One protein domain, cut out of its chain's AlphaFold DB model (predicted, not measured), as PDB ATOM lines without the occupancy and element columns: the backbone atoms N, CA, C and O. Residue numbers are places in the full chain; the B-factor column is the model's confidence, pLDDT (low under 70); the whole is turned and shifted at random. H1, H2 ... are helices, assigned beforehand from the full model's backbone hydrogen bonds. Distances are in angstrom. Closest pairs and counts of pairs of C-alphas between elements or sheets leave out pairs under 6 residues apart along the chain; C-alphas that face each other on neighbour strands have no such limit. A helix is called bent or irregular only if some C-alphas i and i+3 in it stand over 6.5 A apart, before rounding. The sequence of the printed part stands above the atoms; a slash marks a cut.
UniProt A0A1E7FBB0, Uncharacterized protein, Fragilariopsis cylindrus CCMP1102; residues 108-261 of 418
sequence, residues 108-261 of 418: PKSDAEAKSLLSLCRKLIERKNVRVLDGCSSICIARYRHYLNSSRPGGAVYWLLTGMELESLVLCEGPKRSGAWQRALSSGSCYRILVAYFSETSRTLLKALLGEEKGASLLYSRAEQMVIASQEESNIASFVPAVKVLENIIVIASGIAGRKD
ATOM      1  N   PRO A 108     -14.019  16.008 -17.680       93.00
ATOM      2  CA  PRO A 108     -13.075  16.535 -16.702       93.00
ATOM      3  C   PRO A 108     -12.557  15.448 -15.762       93.00
ATOM      4  O   PRO A 108     -13.332  14.686 -15.170       93.00
ATOM      5  N   LYS A 109     -11.236  15.418 -15.559       91.19
ATOM      6  CA  LYS A 109     -10.578  14.437 -14.681       91.19
ATOM      7  C   LYS A 109     -10.788  14.726 -13.194       91.19
ATOM      8  O   LYS A 109     -10.742  13.804 -12.382       91.19
ATOM      9  N   SER A 110     -11.063  15.980 -12.834       93.94
ATOM     10  CA  SER A 110     -11.245  16.417 -11.448       93.94
ATOM     11  C   SER A 110     -12.510  17.249 -11.255       93.94
ATOM     12  O   SER A 110     -13.010  17.889 -12.182       93.94
ATOM     13  N   ASP A 111     -12.996  17.278 -10.014       95.88
ATOM     14  CA  ASP A 111     -14.138  18.110  -9.630       95.88
ATOM     15  C   ASP A 111     -13.811  19.603  -9.706       95.88
ATOM     16  O   ASP A 111     -14.668  20.402 -10.075       95.88
ATOM     17  N   ALA A 112     -12.565  19.981  -9.403       95.00
ATOM     18  CA  ALA A 112     -12.098  21.356  -9.538       95.00
ATOM     19  C   ALA A 112     -12.187  21.833 -10.994       95.00
ATOM     20  O   ALA A 112     -12.626  22.956 -11.242       95.00
ATOM     21  N   GLU A 113     -11.838  20.969 -11.953       94.38
ATOM     22  CA  GLU A 113     -11.914  21.327 -13.369       94.38
ATOM     23  C   GLU A 113     -13.347  21.479 -13.852       94.38
ATOM     24  O   GLU A 113     -13.692  22.501 -14.445       94.38
ATOM     25  N   ALA A 114     -14.204  20.508 -13.531       96.81
ATOM     26  CA  ALA A 114     -15.618  20.593 -13.856       96.81
ATOM     27  C   ALA A 114     -16.243  21.873 -13.269       96.81
ATOM     28  O   ALA A 114     -16.846  22.652 -14.005       96.81
ATOM     29  N   LYS A 115     -16.012  22.173 -11.981       96.62
ATOM     30  CA  LYS A 115     -16.498  23.412 -11.343       96.62
ATOM     31  C   LYS A 115     -15.948  24.669 -12.020       96.62
ATOM     32  O   LYS A 115     -16.694  25.628 -12.225       96.62
ATOM     33  N   SER A 116     -14.671  24.672 -12.408       95.19
ATOM     34  CA  SER A 116     -14.080  25.796 -13.137       95.19
ATOM     35  C   SER A 116     -14.780  26.024 -14.479       95.19
ATOM     36  O   SER A 116     -15.092  27.166 -14.798       95.19
ATOM     37  N   LEU A 117     -15.055  24.979 -15.258       96.06
ATOM     38  CA  LEU A 117     -15.728  25.115 -16.556       96.06
ATOM     39  C   LEU A 117     -17.187  25.569 -16.405       96.06
ATOM     40  O   LEU A 117     -17.612  26.498 -17.094       96.06
ATOM     41  N   LEU A 118     -17.924  24.989 -15.454       96.88
ATOM     42  CA  LEU A 118     -19.304  25.389 -15.162       96.88
ATOM     43  C   LEU A 118     -19.388  26.854 -14.713       96.88
ATOM     44  O   LEU A 118     -20.247  27.602 -15.177       96.88
ATOM     45  N   SER A 119     -18.468  27.298 -13.851       95.94
ATOM     46  CA  SER A 119     -18.443  28.690 -13.378       95.94
ATOM     47  C   SER A 119     -18.149  29.700 -14.489       95.94
ATOM     48  O   SER A 119     -18.742  30.777 -14.492       95.94
ATOM     49  N   LEU A 120     -17.298  29.347 -15.461       94.94
ATOM     50  CA  LEU A 120     -17.043  30.179 -16.639       94.94
ATOM     51  C   LEU A 120     -18.302  30.342 -17.508       94.94
ATOM     52  O   LEU A 120     -18.566  31.434 -18.007       94.94
ATOM     53  N   CYS A 121     -19.100  29.281 -17.646       95.06
ATOM     54  CA  CYS A 121     -20.289  29.264 -18.501       95.06
ATOM     55  C   CYS A 121     -21.555  29.804 -17.815       95.06
ATOM     56  O   CYS A 121     -22.532  30.136 -18.487       95.06
ATOM     57  N   ARG A 122     -21.542  29.940 -16.483       94.62
ATOM     58  CA  ARG A 122     -22.719  30.283 -15.670       94.62
ATOM     59  C   ARG A 122     -23.468  31.526 -16.148       94.62
ATOM     60  O   ARG A 122     -24.690  31.500 -16.223       94.62
ATOM     61  N   LYS A 123     -22.757  32.592 -16.526       92.94
ATOM     62  CA  LYS A 123     -23.389  33.833 -17.013       92.94
ATOM     63  C   LYS A 123     -24.212  33.624 -18.287       92.94
ATOM     64  O   LYS A 123     -25.218  34.299 -18.472       92.94
ATOM     65  N   LEU A 124     -23.793  32.718 -19.172       92.75
ATOM     66  CA  LEU A 124     -24.537  32.401 -20.396       92.75
ATOM     67  C   LEU A 124     -25.767  31.538 -20.092       92.75
ATOM     68  O   LEU A 124     -26.818  31.743 -20.693       92.75
ATOM     69  N   ILE A 125     -25.661  30.635 -19.115       94.19
ATOM     70  CA  ILE A 125     -26.789  29.836 -18.615       94.19
ATOM     71  C   ILE A 125     -27.842  30.745 -17.968       94.19
ATOM     72  O   ILE A 125     -29.022  30.632 -18.272       94.19
ATOM     73  N   GLU A 126     -27.430  31.713 -17.146       92.31
ATOM     74  CA  GLU A 126     -28.339  32.703 -16.539       92.31
ATOM     75  C   GLU A 126     -29.032  33.593 -17.589       92.31
ATOM     76  O   GLU A 126     -30.139  34.077 -17.364       92.31
ATOM     77  N   ARG A 127     -28.422  33.754 -18.771       91.31
ATOM     78  CA  ARG A 127     -29.024  34.385 -19.960       91.31
ATOM     79  C   ARG A 127     -29.872  33.419 -20.804       91.31
ATOM     80  O   ARG A 127     -30.234  33.758 -21.925       91.31
ATOM     81  N   LYS A 128     -30.187  32.230 -20.281       91.69
ATOM     82  CA  LYS A 128     -30.988  31.176 -20.926       91.69
ATOM     83  C   LYS A 128     -30.387  30.601 -22.218       91.69
ATOM     84  O   LYS A 128     -31.118  30.188 -23.115       91.69
ATOM     85  N   ASN A 129     -29.058  30.534 -22.334       91.69
ATOM     86  CA  ASN A 129     -28.421  29.889 -23.486       91.69
ATOM     87  C   ASN A 129     -28.504  28.351 -23.382       91.69
ATOM     88  O   ASN A 129     -27.724  27.723 -22.665       91.69
ATOM     89  N   VAL A 130     -29.441  27.754 -24.126       91.69
ATOM     90  CA  VAL A 130     -29.717  26.305 -24.115       91.69
ATOM     91  C   VAL A 130     -28.529  25.476 -24.617       91.69
ATOM     92  O   VAL A 130     -28.190  24.470 -24.008       91.69
ATOM     93  N   ARG A 131     -27.821  25.916 -25.666       91.81
ATOM     94  CA  ARG A 131     -26.678  25.154 -26.214       91.81
ATOM     95  C   ARG A 131     -25.530  25.040 -25.214       91.81
ATOM     96  O   ARG A 131     -24.907  23.992 -25.085       91.81
ATOM     97  N   VAL A 132     -25.246  26.123 -24.492       94.25
ATOM     98  CA  VAL A 132     -24.217  26.106 -23.443       94.25
ATOM     99  C   VAL A 132     -24.660  25.235 -22.266       94.25
ATOM    100  O   VAL A 132     -23.825  24.535 -21.693       94.25
ATOM    101  N   LEU A 133     -25.958  25.233 -21.934       95.94
ATOM    102  CA  LEU A 133     -26.506  24.311 -20.943       95.94
ATOM    103  C   LEU A 133     -26.244  22.850 -21.334       95.94
ATOM    104  O   LEU A 133     -25.750  22.118 -20.487       95.94
ATOM    105  N   ASP A 134     -26.498  22.439 -22.579       94.19
ATOM    106  CA  ASP A 134     -26.282  21.050 -23.021       94.19
ATOM    107  C   ASP A 134     -24.821  20.597 -22.816       94.19
ATOM    108  O   ASP A 134     -24.550  19.519 -22.269       94.19
ATOM    109  N   GLY A 135     -23.862  21.467 -23.150       95.50
ATOM    110  CA  GLY A 135     -22.440  21.234 -22.884       95.50
ATOM    111  C   GLY A 135     -22.114  21.146 -21.385       95.50
ATOM    112  O   GLY A 135     -21.358  20.274 -20.948       95.50
ATOM    113  N   CYS A 136     -22.712  22.006 -20.558       97.00
ATOM    114  CA  CYS A 136     -22.544  21.964 -19.103       97.00
ATOM    115  C   CYS A 136     -23.200  20.734 -18.450       97.00
ATOM    116  O   CYS A 136     -22.603  20.126 -17.559       97.00
ATOM    117  N   SER A 137     -24.380  20.319 -18.910       97.00
ATOM    118  CA  SER A 137     -25.036  19.085 -18.475       97.00
ATOM    119  C   SER A 137     -24.181  17.867 -18.817       97.00
ATOM    120  O   SER A 137     -24.022  16.975 -17.984       97.00
ATOM    121  N   SER A 138     -23.530  17.861 -19.982       96.75
ATOM    122  CA  SER A 138     -22.591  16.804 -20.378       96.75
ATOM    123  C   SER A 138     -21.385  16.700 -19.438       96.75
ATOM    124  O   SER A 138     -21.012  15.591 -19.047       96.75
ATOM    125  N   ILE A 139     -20.841  17.829 -18.967       97.38
ATOM    126  CA  ILE A 139     -19.797  17.856 -17.926       97.38
ATOM    127  C   ILE A 139     -20.296  17.216 -16.621       97.38
ATOM    128  O   ILE A 139     -19.611  16.362 -16.047       97.38
ATOM    129  N   CYS A 140     -21.492  17.591 -16.160       97.75
ATOM    130  CA  CYS A 140     -22.099  17.010 -14.960       97.75
ATOM    131  C   CYS A 140     -22.321  15.498 -15.116       97.75
ATOM    132  O   CYS A 140     -21.978  14.724 -14.221       97.75
ATOM    133  N   ILE A 141     -22.813  15.055 -16.275       97.50
ATOM    134  CA  ILE A 141     -23.035  13.638 -16.592       97.50
ATOM    135  C   ILE A 141     -21.707  12.870 -16.660       97.50
ATOM    136  O   ILE A 141     -21.627  11.740 -16.170       97.50
ATOM    137  N   ALA A 142     -20.642  13.459 -17.208       96.75
ATOM    138  CA  ALA A 142     -19.316  12.846 -17.236       96.75
ATOM    139  C   ALA A 142     -18.775  12.607 -15.815       96.75
ATOM    140  O   ALA A 142     -18.294  11.512 -15.507       96.75
ATOM    141  N   ARG A 143     -18.919  13.590 -14.912       97.25
ATOM    142  CA  ARG A 143     -18.548  13.424 -13.497       97.25
ATOM    143  C   ARG A 143     -19.444  12.413 -12.783       97.25
ATOM    144  O   ARG A 143     -18.919  11.546 -12.087       97.25
ATOM    145  N   TYR A 144     -20.756  12.443 -13.015       96.88
ATOM    146  CA  TYR A 144     -21.688  11.419 -12.529       96.88
ATOM    147  C   TYR A 144     -21.222  10.004 -12.906       96.88
ATOM    148  O   TYR A 144     -21.089   9.149 -12.030       96.88
ATOM    149  N   ARG A 145     -20.894   9.763 -14.184       96.38
ATOM    150  CA  ARG A 145     -20.407   8.459 -14.672       96.38
ATOM    151  C   ARG A 145     -19.102   8.043 -13.995       96.38
ATOM    152  O   ARG A 145     -18.948   6.882 -13.627       96.38
ATOM    153  N   HIS A 146     -18.179   8.979 -13.779       96.44
ATOM    154  CA  HIS A 146     -16.941   8.709 -13.045       96.44
ATOM    155  C   HIS A 146     -17.202   8.246 -11.600       96.44
ATOM    156  O   HIS A 146     -16.621   7.256 -11.149       96.44
ATOM    157  N   TYR A 147     -18.100   8.927 -10.884       95.88
ATOM    158  CA  TYR A 147     -18.484   8.559  -9.518       95.88
ATOM    159  C   TYR A 147     -19.270   7.245  -9.456       95.88
ATOM    160  O   TYR A 147     -19.067   6.457  -8.529       95.88
ATOM    161  N   LEU A 148     -20.103   6.971 -10.463       93.62
ATOM    162  CA  LEU A 148     -20.797   5.695 -10.610       93.62
ATOM    163  C   LEU A 148     -19.801   4.537 -10.773       93.62
ATOM    164  O   LEU A 148     -19.893   3.553 -10.043       93.62
ATOM    165  N   ASN A 149     -18.809   4.687 -11.657       93.62
ATOM    166  CA  ASN A 149     -17.757   3.687 -11.884       93.62
ATOM    167  C   ASN A 149     -16.841   3.495 -10.667       93.62
ATOM    168  O   ASN A 149     -16.272   2.424 -10.479       93.62
ATOM    169  N   SER A 150     -16.708   4.526  -9.832       92.69
ATOM    170  CA  SER A 150     -15.919   4.485  -8.596       92.69
ATOM    171  C   SER A 150     -16.721   3.998  -7.381       92.69
ATOM    172  O   SER A 150     -16.225   4.087  -6.259       92.69
ATOM    173  N   SER A 151     -17.962   3.531  -7.573       90.94
ATOM    174  CA  SER A 151     -18.867   3.075  -6.506       90.94
ATOM    175  C   SER A 151     -19.085   4.114  -5.399       90.94
ATOM    176  O   SER A 151     -19.187   3.781  -4.220       90.94
ATOM    177  N   ARG A 152     -19.158   5.394  -5.775       92.88
ATOM    178  CA  ARG A 152     -19.353   6.530  -4.865       92.88
ATOM    179  C   ARG A 152     -20.695   7.209  -5.164       92.88
ATOM    180  O   ARG A 152     -20.731   8.220  -5.869       92.88
ATOM    181  N   PRO A 153     -21.810   6.657  -4.660       92.94
ATOM    182  CA  PRO A 153     -23.152   7.100  -5.025       92.94
ATOM    183  C   PRO A 153     -23.451   8.546  -4.609       92.94
ATOM    184  O   PRO A 153     -24.103   9.247  -5.374       92.94
ATOM    185  N   GLY A 154     -22.936   9.018  -3.466       92.56
ATOM    186  CA  GLY A 154     -23.147  10.401  -3.021       92.56
ATOM    187  C   GLY A 154     -22.577  11.433  -3.999       92.56
ATOM    188  O   GLY A 154     -23.279  12.349  -4.417       92.56
ATOM    189  N   GLY A 155     -21.346  11.221  -4.480       94.12
ATOM    190  CA  GLY A 155     -20.746  12.090  -5.500       94.12
ATOM    191  C   GLY A 155     -21.480  12.030  -6.843       94.12
ATOM    192  O   GLY A 155     -21.604  13.041  -7.528       94.12
ATOM    193  N   ALA A 156     -22.030  10.868  -7.206       95.94
ATOM    194  CA  ALA A 156     -22.855  10.729  -8.403       95.94
ATOM    195  C   ALA A 156     -24.140  11.576  -8.301       95.94
ATOM    196  O   ALA A 156     -24.479  12.292  -9.242       95.94
ATOM    197  N   VAL A 157     -24.816  11.538  -7.147       96.19
ATOM    198  CA  VAL A 157     -26.008  12.357  -6.866       96.19
ATOM    199  C   VAL A 157     -25.671  13.847  -6.879       96.19
ATOM    200  O   VAL A 157     -26.351  14.603  -7.568       96.19
ATOM    201  N   TYR A 158     -24.589  14.256  -6.214       95.44
ATOM    202  CA  TYR A 158     -24.122  15.646  -6.190       95.44
ATOM    203  C   TYR A 158     -23.997  16.256  -7.594       95.44
ATOM    204  O   TYR A 158     -24.509  17.345  -7.862       95.44
ATOM    205  N   TRP A 159     -23.344  15.544  -8.516       97.00
ATOM    206  CA  TRP A 159     -23.118  16.046  -9.872       97.00
ATOM    207  C   TRP A 159     -24.398  16.127 -10.704       97.00
ATOM    208  O   TRP A 159     -24.561  17.073 -11.475       97.00
ATOM    209  N   LEU A 160     -25.329  15.190 -10.524       97.06
ATOM    210  CA  LEU A 160     -26.640  15.276 -11.167       97.06
ATOM    211  C   LEU A 160     -27.470  16.435 -10.607       97.06
ATOM    212  O   LEU A 160     -28.061  17.169 -11.392       97.06
ATOM    213  N   LEU A 161     -27.465  16.655  -9.288       95.81
ATOM    214  CA  LEU A 161     -28.144  17.799  -8.670       95.81
ATOM    215  C   LEU A 161     -27.537  19.128  -9.129       95.81
ATOM    216  O   LEU A 161     -28.277  20.041  -9.481       95.81
ATOM    217  N   THR A 162     -26.208  19.208  -9.230       95.69
ATOM    218  CA  THR A 162     -25.509  20.376  -9.794       95.69
ATOM    219  C   THR A 162     -25.964  20.652 -11.230       95.69
ATOM    220  O   THR A 162     -26.245  21.793 -11.588       95.69
ATOM    221  N   GLY A 163     -26.080  19.615 -12.067       96.31
ATOM    222  CA  GLY A 163     -26.611  19.752 -13.425       96.31
ATOM    223  C   GLY A 163     -28.070  20.208 -13.446       96.31
ATOM    224  O   GLY A 163     -28.413  21.128 -14.179       96.31
ATOM    225  N   MET A 164     -28.912  19.648 -12.578       94.88
ATOM    226  CA  MET A 164     -30.312  20.057 -12.446       94.88
ATOM    227  C   MET A 164     -30.477  21.512 -11.999       94.88
ATOM    228  O   MET A 164     -31.415  22.180 -12.427       94.88
ATOM    229  N   GLU A 165     -29.586  22.023 -11.149       93.69
ATOM    230  CA  GLU A 165     -29.585  23.440 -10.780       93.69
ATOM    231  C   GLU A 165     -29.360  24.325 -12.005       93.69
ATOM    232  O   GLU A 165     -30.089  25.301 -12.182       93.69
ATOM    233  N   LEU A 166     -28.426  23.954 -12.885       94.94
ATOM    234  CA  LEU A 166     -28.194  24.662 -14.146       94.94
ATOM    235  C   LEU A 166     -29.388  24.531 -15.097       94.94
ATOM    236  O   LEU A 166     -29.839  25.536 -15.644       94.94
ATOM    237  N   GLU A 167     -29.939  23.324 -15.247       94.94
ATOM    238  CA  GLU A 167     -31.134  23.067 -16.061       94.94
ATOM    239  C   GLU A 167     -32.313  23.927 -15.584       94.94
ATOM    240  O   GLU A 167     -33.001  24.547 -16.395       94.94
ATOM    241  N   SER A 168     -32.492  24.071 -14.268       92.88
ATOM    242  CA  SER A 168     -33.573  24.871 -13.689       92.88
ATOM    243  C   SER A 168     -33.483  26.372 -13.983       92.88
ATOM    244  O   SER A 168     -34.511  27.045 -13.972       92.88
ATOM    245  N   LEU A 169     -32.285  26.907 -14.252       92.50
ATOM    246  CA  LEU A 169     -32.100  28.322 -14.600       92.50
ATOM    247  C   LEU A 169     -32.578  28.640 -16.022       92.50
ATOM    248  O   LEU A 169     -32.910  29.789 -16.311       92.50
ATOM    249  N   VAL A 170     -32.598  27.637 -16.900       92.56
ATOM    250  CA  VAL A 170     -32.910  27.802 -18.327       92.56
ATOM    251  C   VAL A 170     -34.300  27.279 -18.653       92.56
ATOM    252  O   VAL A 170     -35.064  27.964 -19.326       92.56
ATOM    253  N   LEU A 171     -34.620  26.067 -18.191       90.31
ATOM    254  CA  LEU A 171     -35.835  25.348 -18.571       90.31
ATOM    255  C   LEU A 171     -37.058  25.824 -17.791       90.31
ATOM    256  O   LEU A 171     -38.173  25.786 -18.305       90.31
ATOM    257  N   CYS A 172     -36.867  26.246 -16.541       88.75
ATOM    258  CA  CYS A 172     -37.977  26.531 -15.652       88.75
ATOM    259  C   CYS A 172     -38.255  28.032 -15.553       88.75
ATOM    260  O   CYS A 172     -37.381  28.830 -15.214       88.75
ATOM    261  N   GLU A 173     -39.517  28.407 -15.751       82.06
ATOM    262  CA  GLU A 173     -40.005  29.768 -15.539       82.06
ATOM    263  C   GLU A 173     -41.030  29.818 -14.399       82.06
ATOM    264  O   GLU A 173     -41.718  28.839 -14.102       82.06
ATOM    265  N   GLY A 174     -41.138  30.977 -13.748       74.00
ATOM    266  CA  GLY A 174     -42.114  31.204 -12.683       74.00
ATOM    267  C   GLY A 174     -41.675  30.717 -11.293       74.00
ATOM    268  O   GLY A 174     -40.498  30.425 -11.056       74.00
ATOM    269  N   PRO A 175     -42.604  30.700 -10.320       72.19
ATOM    270  CA  PRO A 175     -42.281  30.377  -8.940       72.19
ATOM    271  C   PRO A 175     -41.876  28.907  -8.798       72.19
ATOM    272  O   PRO A 175     -42.569  28.002  -9.270       72.19
ATOM    273  N   LYS A 176     -40.776  28.673  -8.074       68.62
ATOM    274  CA  LYS A 176     -40.394  27.332  -7.614       68.62
ATOM    275  C   LYS A 176     -41.590  26.723  -6.873       68.62
ATOM    276  O   LYS A 176     -42.149  27.403  -6.013       68.62
ATOM    277  N   ARG A 177     -41.911  25.449  -7.150       66.25
ATOM    278  CA  ARG A 177     -43.026  24.649  -6.572       66.25
ATOM    279  C   ARG A 177     -44.375  24.697  -7.297       66.25
ATOM    280  O   ARG A 177     -45.350  24.197  -6.746       66.25
ATOM    281  N   SER A 178     -44.466  25.252  -8.503       71.00
ATOM    282  CA  SER A 178     -45.627  24.964  -9.357       71.00
ATOM    283  C   SER A 178     -45.451  23.608 -10.054       71.00
ATOM    284  O   SER A 178     -44.324  23.208 -10.353       71.00
ATOM    285  N   GLY A 179     -46.550  22.908 -10.352       72.25
ATOM    286  CA  GLY A 179     -46.482  21.683 -11.161       72.25
ATOM    287  C   GLY A 179     -45.859  21.943 -12.542       72.25
ATOM    288  O   GLY A 179     -45.053  21.151 -13.025       72.25
ATOM    289  N   ALA A 180     -46.109  23.120 -13.125       77.12
ATOM    290  CA  ALA A 180     -45.506  23.548 -14.383       77.12
ATOM    291  C   ALA A 180     -43.974  23.652 -14.293       77.12
ATOM    292  O   ALA A 180     -43.277  23.264 -15.227       77.12
ATOM    293  N   TRP A 181     -43.444  24.116 -13.156       83.25
ATOM    294  CA  TRP A 181     -42.004  24.183 -12.912       83.25
ATOM    295  C   TRP A 181     -41.375  22.783 -12.858       83.25
ATOM    296  O   TRP A 181     -40.312  22.567 -13.437       83.25
ATOM    297  N   GLN A 182     -42.041  21.822 -12.209       78.00
ATOM    298  CA  GLN A 182     -41.572  20.434 -12.139       78.00
ATOM    299  C   GLN A 182     -41.643  19.739 -13.504       78.00
ATOM    300  O   GLN A 182     -40.688  19.070 -13.895       78.00
ATOM    301  N   ARG A 183     -42.728  19.950 -14.262       80.56
ATOM    302  CA  ARG A 183     -42.877  19.447 -15.638       80.56
ATOM    303  C   ARG A 183     -41.833  20.032 -16.588       80.56
ATOM    304  O   ARG A 183     -41.323  19.329 -17.451       80.56
ATOM    305  N   ALA A 184     -41.475  21.303 -16.423       85.81
ATOM    306  CA  ALA A 184     -40.387  21.901 -17.188       85.81
ATOM    307  C   ALA A 184     -39.035  21.270 -16.816       85.81
ATOM    308  O   ALA A 184     -38.274  20.876 -17.701       85.81
ATOM    309  N   LEU A 185     -38.763  21.091 -15.518       87.12
ATOM    310  CA  LEU A 185     -37.522  20.472 -15.047       87.12
ATOM    311  C   LEU A 185     -37.377  19.017 -15.512       87.12
ATOM    312  O   LEU A 185     -36.262  18.582 -15.793       87.12
ATOM    313  N   SER A 186     -38.479  18.270 -15.643       85.69
ATOM    314  CA  SER A 186     -38.435  16.867 -16.072       85.69
ATOM    315  C   SER A 186     -37.974  16.667 -17.519       85.69
ATOM    316  O   SER A 186     -37.553  15.567 -17.884       85.69
ATOM    317  N   SER A 187     -37.958  17.731 -18.331       87.75
ATOM    318  CA  SER A 187     -37.331  17.718 -19.659       87.75
ATOM    319  C   SER A 187     -35.793  17.682 -19.602       87.75
ATOM    320  O   SER A 187     -35.144  17.221 -20.549       87.75
ATOM    321  N   GLY A 188     -35.207  18.074 -18.466       91.44
ATOM    322  CA  GLY A 188     -33.773  18.058 -18.205       91.44
ATOM    323  C   GLY A 188     -33.155  16.663 -18.306       91.44
ATOM    324  O   GLY A 188     -33.762  15.638 -17.981       91.44
ATOM    325  N   SER A 189     -31.925  16.605 -18.802       93.25
ATOM    326  CA  SER A 189     -31.144  15.374 -18.922       93.25
ATOM    327  C   SER A 189     -30.670  14.871 -17.556       93.25
ATOM    328  O   SER A 189     -30.830  13.688 -17.246       93.25
ATOM    329  N   CYS A 190     -30.160  15.766 -16.704       95.19
ATOM    330  CA  CYS A 190     -29.682  15.425 -15.370       95.19
ATOM    331  C   CYS A 190     -30.842  14.993 -14.473       95.19
ATOM    332  O   CYS A 190     -30.701  13.997 -13.762       95.19
ATOM    333  N   TYR A 191     -32.004  15.654 -14.576       92.31
ATOM    334  CA  TYR A 191     -33.226  15.220 -13.890       92.31
ATOM    335  C   TYR A 191     -33.602  13.781 -14.258       92.31
ATOM    336  O   TYR A 191     -33.762  12.932 -13.380       92.31
ATOM    337  N   ARG A 192     -33.709  13.474 -15.557       90.69
ATOM    338  CA  ARG A 192     -34.122  12.140 -16.025       90.69
ATOM    339  C   ARG A 192     -33.141  11.049 -15.601       90.69
ATOM    340  O   ARG A 192     -33.571   9.980 -15.170       90.69
ATOM    341  N   ILE A 193     -31.837  11.324 -15.666       94.06
ATOM    342  CA  ILE A 193     -30.800  10.388 -15.210       94.06
ATOM    343  C   ILE A 193     -30.873  10.191 -13.690       94.06
ATOM    344  O   ILE A 193     -30.764   9.055 -13.226       94.06
ATOM    345  N   LEU A 194     -31.101  11.255 -12.910       92.94
ATOM    346  CA  LEU A 194     -31.273  11.155 -11.459       92.94
ATOM    347  C   LEU A 194     -32.483  10.292 -11.113       92.94
ATOM    348  O   LEU A 194     -32.353   9.350 -10.332       92.94
ATOM    349  N   VAL A 195     -33.635  10.564 -11.729       89.50
ATOM    350  CA  VAL A 195     -34.844   9.764 -11.518       89.50
ATOM    351  C   VAL A 195     -34.575   8.307 -11.860       89.50
ATOM    352  O   VAL A 195     -34.836   7.455 -11.015       89.50
ATOM    353  N   ALA A 196     -33.981   8.000 -13.017       89.69
ATOM    354  CA  ALA A 196     -33.629   6.628 -13.389       89.69
ATOM    355  C   ALA A 196     -32.671   5.967 -12.380       89.69
ATOM    356  O   ALA A 196     -32.827   4.794 -12.043       89.69
ATOM    357  N   TYR A 197     -31.713   6.717 -11.836       92.19
ATOM    358  CA  TYR A 197     -30.755   6.186 -10.874       92.19
ATOM    359  C   TYR A 197     -31.393   5.849  -9.515       92.19
ATOM    360  O   TYR A 197     -31.158   4.772  -8.955       92.19
ATOM    361  N   PHE A 198     -32.248   6.737  -9.002       91.06
ATOM    362  CA  PHE A 198     -33.039   6.496  -7.790       91.06
ATOM    363  C   PHE A 198     -34.048   5.367  -7.988       91.06
ATOM    364  O   PHE A 198     -34.218   4.529  -7.104       91.06
ATOM    365  N   SER A 199     -34.669   5.319  -9.164       86.88
ATOM    366  CA  SER A 199     -35.605   4.276  -9.583       86.88
ATOM    367  C   SER A 199     -34.984   2.893  -9.530       86.88
ATOM    368  O   SER A 199     -35.514   1.981  -8.897       86.88
ATOM    369  N   GLU A 200     -33.832   2.740 -10.180       88.44
ATOM    370  CA  GLU A 200     -33.147   1.460 -10.270       88.44
ATOM    371  C   GLU A 200     -32.683   0.987  -8.895       88.44
ATOM    372  O   GLU A 200     -32.841  -0.182  -8.541       88.44
ATOM    373  N   THR A 201     -32.170   1.915  -8.085       90.69
ATOM    374  CA  THR A 201     -31.738   1.628  -6.713       90.69
ATOM    375  C   THR A 201     -32.923   1.211  -5.843       90.69
ATOM    376  O   THR A 201     -32.837   0.199  -5.152       90.69
ATOM    377  N   SER A 202     -34.046   1.929  -5.937       89.06
ATOM    378  CA  SER A 202     -35.308   1.614  -5.253       89.06
ATOM    379  C   SER A 202     -35.785   0.206  -5.594       89.06
ATOM    380  O   SER A 202     -36.026  -0.607  -4.705       89.06
ATOM    381  N   ARG A 203     -35.852  -0.110  -6.891       86.75
ATOM    382  CA  ARG A 203     -36.282  -1.413  -7.401       86.75
ATOM    383  C   ARG A 203     -35.364  -2.542  -6.952       86.75
ATOM    384  O   ARG A 203     -35.841  -3.580  -6.503       86.75
ATOM    385  N   THR A 204     -34.054  -2.349  -7.076       87.81
ATOM    386  CA  THR A 204     -33.061  -3.374  -6.726       87.81
ATOM    387  C   THR A 204     -33.061  -3.642  -5.226       87.81
ATOM    388  O   THR A 204     -33.061  -4.797  -4.812       87.81
ATOM    389  N   LEU A 205     -33.136  -2.589  -4.403       88.50
ATOM    390  CA  LEU A 205     -33.248  -2.727  -2.954       88.50
ATOM    391  C   LEU A 205     -34.545  -3.445  -2.565       88.50
ATOM    392  O   LEU A 205     -34.504  -4.374  -1.767       88.50
ATOM    393  N   LEU A 206     -35.678  -3.076  -3.167       86.50
ATOM    394  CA  LEU A 206     -36.968  -3.704  -2.888       86.50
ATOM    395  C   LEU A 206     -36.978  -5.199  -3.245       86.50
ATOM    396  O   LEU A 206     -37.433  -6.022  -2.451       86.50
ATOM    397  N   LYS A 207     -36.411  -5.571  -4.399       84.50
ATOM    398  CA  LYS A 207     -36.236  -6.977  -4.793       84.50
ATOM    399  C   LYS A 207     -35.327  -7.738  -3.833       84.50
ATOM    400  O   LYS A 207     -35.656  -8.860  -3.463       84.50
ATOM    401  N   ALA A 208     -34.238  -7.119  -3.382       84.06
ATOM    402  CA  ALA A 208     -33.332  -7.711  -2.401       84.06
ATOM    403  C   ALA A 208     -33.957  -7.859  -1.001       84.06
ATOM    404  O   ALA A 208     -33.464  -8.647  -0.207       84.06
ATOM    405  N   LEU A 209     -35.025  -7.116  -0.677       79.69
ATOM    406  CA  LEU A 209     -35.817  -7.333   0.542       79.69
ATOM    407  C   LEU A 209     -36.822  -8.480   0.386       79.69
ATOM    408  O   LEU A 209     -37.140  -9.155   1.362       79.69
ATOM    409  N   LEU A 210     -37.347  -8.673  -0.827       77.25
ATOM    410  CA  LEU A 210     -38.291  -9.744  -1.155       77.25
ATOM    411  C   LEU A 210     -37.605 -11.101  -1.376       77.25
ATOM    412  O   LEU A 210     -38.239 -12.137  -1.184       77.25
ATOM    413  N   GLY A 211     -36.335 -11.106  -1.787       69.06
ATOM    414  CA  GLY A 211     -35.500 -12.301  -1.928       69.06
ATOM    415  C   GLY A 211     -34.466 -12.431  -0.808       69.06
ATOM    416  O   GLY A 211     -34.013 -11.441  -0.251       69.06
ATOM    417  N   GLU A 212     -34.022 -13.652  -0.498       54.81
ATOM    418  CA  GLU A 212     -32.893 -13.904   0.419       54.81
ATOM    419  C   GLU A 212     -31.527 -13.576  -0.234       54.81
ATOM    420  O   GLU A 212     -30.570 -14.352  -0.156       54.81
ATOM    421  N   GLU A 213     -31.409 -12.455  -0.952       55.91
ATOM    422  CA  GLU A 213     -30.177 -12.125  -1.670       55.91
ATOM    423  C   GLU A 213     -29.063 -11.659  -0.718       55.91
ATOM    424  O   GLU A 213     -29.176 -10.675   0.023       55.91
ATOM    425  N   LYS A 214     -27.913 -12.344  -0.795       57.19
ATOM    426  CA  LYS A 214     -26.645 -11.901  -0.202       57.19
ATOM    427  C   LYS A 214     -26.216 -10.586  -0.867       57.19
ATOM    428  O   LYS A 214     -25.568 -10.602  -1.905       57.19
ATOM    429  N   GLY A 215     -26.571  -9.450  -0.271       67.62
ATOM    430  CA  GLY A 215     -26.213  -8.128  -0.809       67.62
ATOM    431  C   GLY A 215     -27.108  -6.968  -0.372       67.62
ATOM    432  O   GLY A 215     -26.738  -5.814  -0.588       67.62
ATOM    433  N   ALA A 216     -28.238  -7.243   0.291       76.56
ATOM    434  CA  ALA A 216     -29.175  -6.214   0.748       76.56
ATOM    435  C   ALA A 216     -28.521  -5.113   1.609       76.56
ATOM    436  O   ALA A 216     -28.878  -3.946   1.484       76.56
ATOM    437  N   SER A 217     -27.512  -5.442   2.427       79.81
ATOM    438  CA  SER A 217     -26.790  -4.459   3.254       79.81
ATOM    439  C   SER A 217     -25.967  -3.457   2.437       79.81
ATOM    440  O   SER A 217     -25.933  -2.272   2.770       79.81
ATOM    441  N   LEU A 218     -25.337  -3.901   1.345       84.69
ATOM    442  CA  LEU A 218     -24.587  -3.027   0.437       84.69
ATOM    443  C   LEU A 218     -25.532  -2.106  -0.341       84.69
ATOM    444  O   LEU A 218     -25.254  -0.917  -0.484       84.69
ATOM    445  N   LEU A 219     -26.666  -2.640  -0.807       86.81
ATOM    446  CA  LEU A 219     -27.702  -1.860  -1.488       86.81
ATOM    447  C   LEU A 219     -28.343  -0.829  -0.554       86.81
ATOM    448  O   LEU A 219     -28.549   0.312  -0.961       86.81
ATOM    449  N   TYR A 220     -28.593  -1.208   0.699       88.50
ATOM    450  CA  TYR A 220     -29.094  -0.306   1.729       88.50
ATOM    451  C   TYR A 220     -28.111   0.839   1.998       88.50
ATOM    452  O   TYR A 220     -28.493   2.001   1.912       88.50
ATOM    453  N   SER A 221     -26.828   0.531   2.231       88.88
ATOM    454  CA  SER A 221     -25.802   1.560   2.457       88.88
ATOM    455  C   SER A 221     -25.647   2.496   1.252       88.88
ATOM    456  O   SER A 221     -25.505   3.708   1.410       88.88
ATOM    457  N   ARG A 222     -25.736   1.956   0.028       90.94
ATOM    458  CA  ARG A 222     -25.746   2.760  -1.199       90.94
ATOM    459  C   ARG A 222     -26.943   3.711  -1.241       90.94
ATOM    460  O   ARG A 222     -26.752   4.889  -1.530       90.94
ATOM    461  N   ALA A 223     -28.146   3.207  -0.974       92.06
ATOM    462  CA  ALA A 223     -29.371   4.000  -0.961       92.06
ATOM    463  C   ALA A 223     -29.310   5.118   0.092       92.06
ATOM    464  O   ALA A 223     -29.644   6.263  -0.206       92.06
ATOM    465  N   GLU A 224     -28.805   4.809   1.286       92.50
ATOM    466  CA  GLU A 224     -28.609   5.772   2.370       92.50
ATOM    467  C   GLU A 224     -27.661   6.905   1.955       92.50
ATOM    468  O   GLU A 224     -28.013   8.076   2.073       92.50
ATOM    469  N   GLN A 225     -26.510   6.581   1.355       92.50
ATOM    470  CA  GLN A 225     -25.584   7.595   0.837       92.50
ATOM    471  C   GLN A 225     -26.212   8.486  -0.249       92.50
ATOM    472  O   GLN A 225     -25.886   9.669  -0.329       92.50
ATOM    473  N   MET A 226     -27.099   7.943  -1.093       94.00
ATOM    474  CA  MET A 226     -27.808   8.730  -2.113       94.00
ATOM    475  C   MET A 226     -28.792   9.723  -1.491       94.00
ATOM    476  O   MET A 226     -28.875  10.867  -1.941       94.00
ATOM    477  N   VAL A 227     -29.530   9.292  -0.468       91.25
ATOM    478  CA  VAL A 227     -30.491  10.143   0.245       91.25
ATOM    479  C   VAL A 227     -29.775  11.228   1.044       91.25
ATOM    480  O   VAL A 227     -30.148  12.391   0.922       91.25
ATOM    481  N   ILE A 228     -28.704  10.891   1.770       91.88
ATOM    482  CA  ILE A 228     -27.899  11.876   2.514       91.88
ATOM    483  C   ILE A 228     -27.376  12.960   1.566       91.88
ATOM    484  O   ILE A 228     -27.622  14.145   1.786       91.88
ATOM    485  N   ALA A 229     -26.761  12.564   0.446       90.00
ATOM    486  CA  ALA A 229     -26.275  13.517  -0.553       90.00
ATOM    487  C   ALA A 229     -27.400  14.389  -1.141       90.00
ATOM    488  O   ALA A 229     -27.173  15.538  -1.501       90.00
ATOM    489  N   SER A 230     -28.626  13.869  -1.223       89.81
ATOM    490  CA  SER A 230     -29.782  14.643  -1.690       89.81
ATOM    491  C   SER A 230     -30.231  15.707  -0.689       89.81
ATOM    492  O   SER A 230     -30.729  16.751  -1.096       89.81
ATOM    493  N   GLN A 231     -30.070  15.447   0.607       86.19
ATOM    494  CA  GLN A 231     -30.494  16.346   1.680       86.19
ATOM    495  C   GLN A 231     -29.455  17.432   1.980       86.19
ATOM    496  O   GLN A 231     -29.827  18.560   2.295       86.19
ATOM    497  N   GLU A 232     -28.166  17.105   1.871       84.12
ATOM    498  CA  GLU A 232     -27.069  18.022   2.204       84.12
ATOM    499  C   GLU A 232     -26.748  19.012   1.076       84.12
ATOM    500  O   GLU A 232     -26.406  20.163   1.346       84.12
ATOM    501  N   GLU A 233     -26.868  18.590  -0.185       74.75
ATOM    502  CA  GLU A 233     -26.245  19.311  -1.302       74.75
ATOM    503  C   GLU A 233     -27.174  20.304  -2.006       74.75
ATOM    504  O   GLU A 233     -26.712  21.328  -2.507       74.75
ATOM    505  N   SER A 234     -28.484  20.031  -2.080       74.38
ATOM    506  CA  SER A 234     -29.396  20.925  -2.800       74.38
ATOM    507  C   SER A 234     -30.851  20.836  -2.364       74.38
ATOM    508  O   SER A 234     -31.469  19.774  -2.313       74.38
ATOM    509  N   ASN A 235     -31.471  22.008  -2.224       80.12
ATOM    510  CA  ASN A 235     -32.915  22.128  -2.032       80.12
ATOM    511  C   ASN A 235     -33.719  21.588  -3.229       80.12
ATOM    512  O   ASN A 235     -34.910  21.301  -3.077       80.12
ATOM    513  N   ILE A 236     -33.101  21.454  -4.413       82.69
ATOM    514  CA  ILE A 236     -33.785  20.983  -5.621       82.69
ATOM    515  C   ILE A 236     -34.197  19.510  -5.521       82.69
ATOM    516  O   ILE A 236     -35.210  19.119  -6.097       82.69
ATOM    517  N   ALA A 237     -33.468  18.713  -4.732       81.88
ATOM    518  CA  ALA A 237     -33.749  17.295  -4.549       81.88
ATOM    519  C   ALA A 237     -35.125  17.047  -3.909       81.88
ATOM    520  O   ALA A 237     -35.790  16.063  -4.226       81.88
ATOM    521  N   SER A 238     -35.603  17.980  -3.075       80.38
ATOM    522  CA  SER A 238     -36.936  17.906  -2.457       80.38
ATOM    523  C   SER A 238     -38.089  17.907  -3.475       80.38
ATOM    524  O   SER A 238     -39.192  17.444  -3.161       80.38
ATOM    525  N   PHE A 239     -37.824  18.390  -4.697       76.50
ATOM    526  CA  PHE A 239     -38.760  18.415  -5.822       76.50
ATOM    527  C   PHE A 239     -38.657  17.185  -6.723       76.50
ATOM    528  O   PHE A 239     -39.360  17.121  -7.723       76.50
ATOM    529  N   VAL A 240     -37.791  16.221  -6.402       81.38
ATOM    530  CA  VAL A 240     -37.635  14.981  -7.167       81.38
ATOM    531  C   VAL A 240     -38.392  13.875  -6.437       81.38
ATOM    532  O   VAL A 240     -37.923  13.372  -5.416       81.38
ATOM    533  N   PRO A 241     -39.567  13.447  -6.925       80.31
ATOM    534  CA  PRO A 241     -40.363  12.453  -6.215       80.31
ATOM    535  C   PRO A 241     -39.649  11.111  -6.010       80.31
ATOM    536  O   PRO A 241     -39.874  10.466  -4.988       80.31
ATOM    537  N   ALA A 242     -38.763  10.715  -6.932       84.50
ATOM    538  CA  ALA A 242     -37.979   9.483  -6.824       84.50
ATOM    539  C   ALA A 242     -37.061   9.459  -5.585       84.50
ATOM    540  O   ALA A 242     -36.794   8.383  -5.052       84.50
ATOM    541  N   VAL A 243     -36.634  10.628  -5.081       87.31
ATOM    542  CA  VAL A 243     -35.891  10.739  -3.814       87.31
ATOM    543  C   VAL A 243     -36.778  10.297  -2.652       87.31
ATOM    544  O   VAL A 243     -36.392   9.411  -1.898       87.31
ATOM    545  N   LYS A 244     -38.009  10.821  -2.577       85.69
ATOM    546  CA  LYS A 244     -38.989  10.452  -1.538       85.69
ATOM    547  C   LYS A 244     -39.380   8.971  -1.594       85.69
ATOM    548  O   LYS A 244     -39.596   8.350  -0.559       85.69
ATOM    549  N   VAL A 245     -39.470   8.392  -2.795       86.81
ATOM    550  CA  VAL A 245     -39.710   6.947  -2.960       86.81
ATOM    551  C   VAL A 245     -38.559   6.140  -2.356       86.81
ATOM    552  O   VAL A 245     -38.806   5.218  -1.582       86.81
ATOM    553  N   LEU A 246     -37.306   6.507  -2.645       90.31
ATOM    554  CA  LEU A 246     -36.147   5.817  -2.076       90.31
ATOM    555  C   LEU A 246     -36.063   5.995  -0.552       90.31
ATOM    556  O   LEU A 246     -35.781   5.026   0.146       90.31
ATOM    557  N   GLU A 247     -36.363   7.189  -0.029       90.12
ATOM    558  CA  GLU A 247     -36.462   7.450   1.417       90.12
ATOM    559  C   GLU A 247     -37.447   6.489   2.094       90.12
ATOM    560  O   GLU A 247     -37.096   5.817   3.066       90.12
ATOM    561  N   ASN A 248     -38.654   6.345   1.543       89.31
ATOM    562  CA  ASN A 248     -39.648   5.405   2.059       89.31
ATOM    563  C   ASN A 248     -39.180   3.943   1.964       89.31
ATOM    564  O   ASN A 248     -39.411   3.167   2.890       89.31
ATOM    565  N   ILE A 249     -38.487   3.550   0.892       89.81
ATOM    566  CA  ILE A 249     -37.951   2.185   0.753       89.81
ATOM    567  C   ILE A 249     -36.836   1.909   1.767       89.81
ATOM    568  O   ILE A 249     -36.776   0.810   2.316       89.81
ATOM    569  N   ILE A 250     -35.992   2.894   2.082       90.50
ATOM    570  CA  ILE A 250     -35.006   2.787   3.169       90.50
ATOM    571  C   ILE A 250     -35.720   2.592   4.511       90.50
ATOM    572  O   ILE A 250     -35.323   1.729   5.296       90.50
ATOM    573  N   VAL A 251     -36.806   3.332   4.770       89.62
ATOM    574  CA  VAL A 251     -37.610   3.144   5.989       89.62
ATOM    575  C   VAL A 251     -38.167   1.721   6.054       89.62
ATOM    576  O   VAL A 251     -37.977   1.060   7.078       89.62
ATOM    577  N   ILE A 252     -38.748   1.215   4.961       87.88
ATOM    578  CA  ILE A 252     -39.242  -0.168   4.845       87.88
ATOM    579  C   ILE A 252     -38.122  -1.170   5.149       87.88
ATOM    580  O   ILE A 252     -38.282  -2.030   6.018       87.88
ATOM    581  N   ALA A 253     -36.964  -1.027   4.500       85.94
ATOM    582  CA  ALA A 253     -35.806  -1.897   4.693       85.94
ATOM    583  C   ALA A 253     -35.341  -1.920   6.158       85.94
ATOM    584  O   ALA A 253     -35.146  -2.985   6.748       85.94
ATOM    585  N   SER A 254     -35.212  -0.739   6.769       84.75
ATOM    586  CA  SER A 254     -34.782  -0.594   8.162       84.75
ATOM    587  C   SER A 254     -35.805  -1.162   9.151       84.75
ATOM    588  O   SER A 254     -35.427  -1.673  10.208       84.75
ATOM    589  N   GLY A 255     -37.096  -1.085   8.817       82.25
ATOM    590  CA  GLY A 255     -38.181  -1.608   9.635       82.25
ATOM    591  C   GLY A 255     -38.223  -3.131   9.633       82.25
ATOM    592  O   GLY A 255     -38.298  -3.733  10.703       82.25
ATOM    593  N   ILE A 256     -38.064  -3.742   8.455       78.25
ATOM    594  CA  ILE A 256     -37.985  -5.200   8.291       78.25
ATOM    595  C   ILE A 256     -36.746  -5.755   9.007       78.25
ATOM    596  O   ILE A 256     -36.860  -6.680   9.811       78.25
ATOM    597  N   ALA A 257     -35.566  -5.166   8.776       75.19
ATOM    598  CA  ALA A 257     -34.318  -5.632   9.386       75.19
ATOM    599  C   ALA A 257     -34.297  -5.440  10.914       75.19
ATOM    600  O   ALA A 257     -33.820  -6.303  11.649       75.19
ATOM    601  N   GLY A 258     -34.828  -4.314  11.397       68.38
ATOM    602  CA  GLY A 258     -34.835  -3.962  12.816       68.38
ATOM    603  C   GLY A 258     -35.990  -4.551  13.629       68.38
ATOM    604  O   GLY A 258     -36.043  -4.283  14.826       68.38
ATOM    605  N   ARG A 259     -36.921  -5.298  13.006       68.38
ATOM    606  CA  ARG A 259     -38.215  -5.696  13.605       68.38
ATOM    607  C   ARG A 259     -38.911  -4.517  14.300       68.38
ATOM    608  O   ARG A 259     -39.386  -4.637  15.430       68.38
ATOM    609  N   LYS A 260     -38.884  -3.351  13.648       68.06
ATOM    610  CA  LYS A 260     -39.540  -2.140  14.157       68.06
ATOM    611  C   LYS A 260     -41.058  -2.272  14.014       68.06
ATOM    612  O   LYS A 260     -41.552  -3.222  13.417       68.06
ATOM    613  N   ASP A 261     -41.776  -1.299  14.567       74.38
ATOM    614  CA  ASP A 261     -43.230  -1.194  14.461       74.38
ATOM    615  C   ASP A 261     -43.690  -1.302  12.994       74.38
ATOM    616  O   ASP A 261     -43.332  -0.475  12.148       74.38
TER     617      ASP A 261
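Overview. This is residues 108 to 261 of the 418 residues of an uncharacterized protein of Fragilariopsis cylindrus CCMP1102 (UniProt A0A1E7FBB0). Two groups of three helices, H5 with H6 and H8, and H1 with H2 and H3, are offset along the longest axis and meet where H3 packs on H5 and H6. These six form an up-and-down bundle, each running against the one before it in the chain; short H4 and H7 pack on H3. The printed part has 154 residues with eight named helices, H1 to H8 in order, and no named strand: all helix, compact, radius of gyration of the C-alphas 16.6 A, spans 53 by 37 by 21 A.

Arrangement. H5, residues 189 to 210, touches H8, residues 241 to 258, the same way at a shallow tilt of 20 degrees; their closest C-alphas, of Ser 202 and Leu 246, are 5.3 A apart. H5 forms a hairpin with H6, residues 216 to 233, closest at the C-alphas of Ala 208 and Ala 216, 5.4 A. The hub is H3, residues 153 to 171; it touches H5, at residues 190 to 194 of H5 alone, with the C-alphas of Leu 160 and Cys 190 closest at 5.2 A. H3 forms a hairpin with H2, residues 130 to 149, at a shallow tilt of 8 degrees, the C-alphas of Tyr 144 and Ala 156 closest at 4.3 A. H1, residues 111 to 126, forms a hairpin with H2 and is apart from H5, H6 and H8. H4, residues 179 to 185, and H7, residues 235 to 239, touch H3, with closest C-alphas Leu 171 and Ala 184, 5.9 A, and Leu 161 and Ala 237, 7.0 A. Every O i to N i+4 pair is within hydrogen-bond range in H2, H4, H5, H6 and H8, against 10 of 12 in H1, 14 of 15 in H3 and 0 of 1 in H7, where 2 of 2 O i to N i+3 pairs are.

Along the chain. H5 spans 31.6 A from C-alpha 189 at (-31.144, 15.374, -18.922); H2 spans 28.4 A, H3 26.0 A, H6 25.8 A and H8 25.7 A, ending at C-alpha 258 (-34.835, -3.962, 12.816). H1, 21.5 A, is irregular, C-alphas 120 and 123 being 7.3 A apart.

Size, cuts and confidence. The C-alphas of Arg 127 and Arg 259, the two farthest apart, are 53.1 A apart. The printed part has no cut and no long link. Residues 176 to 177, 211 to 215 and 258 to 260 have pLDDT under 70.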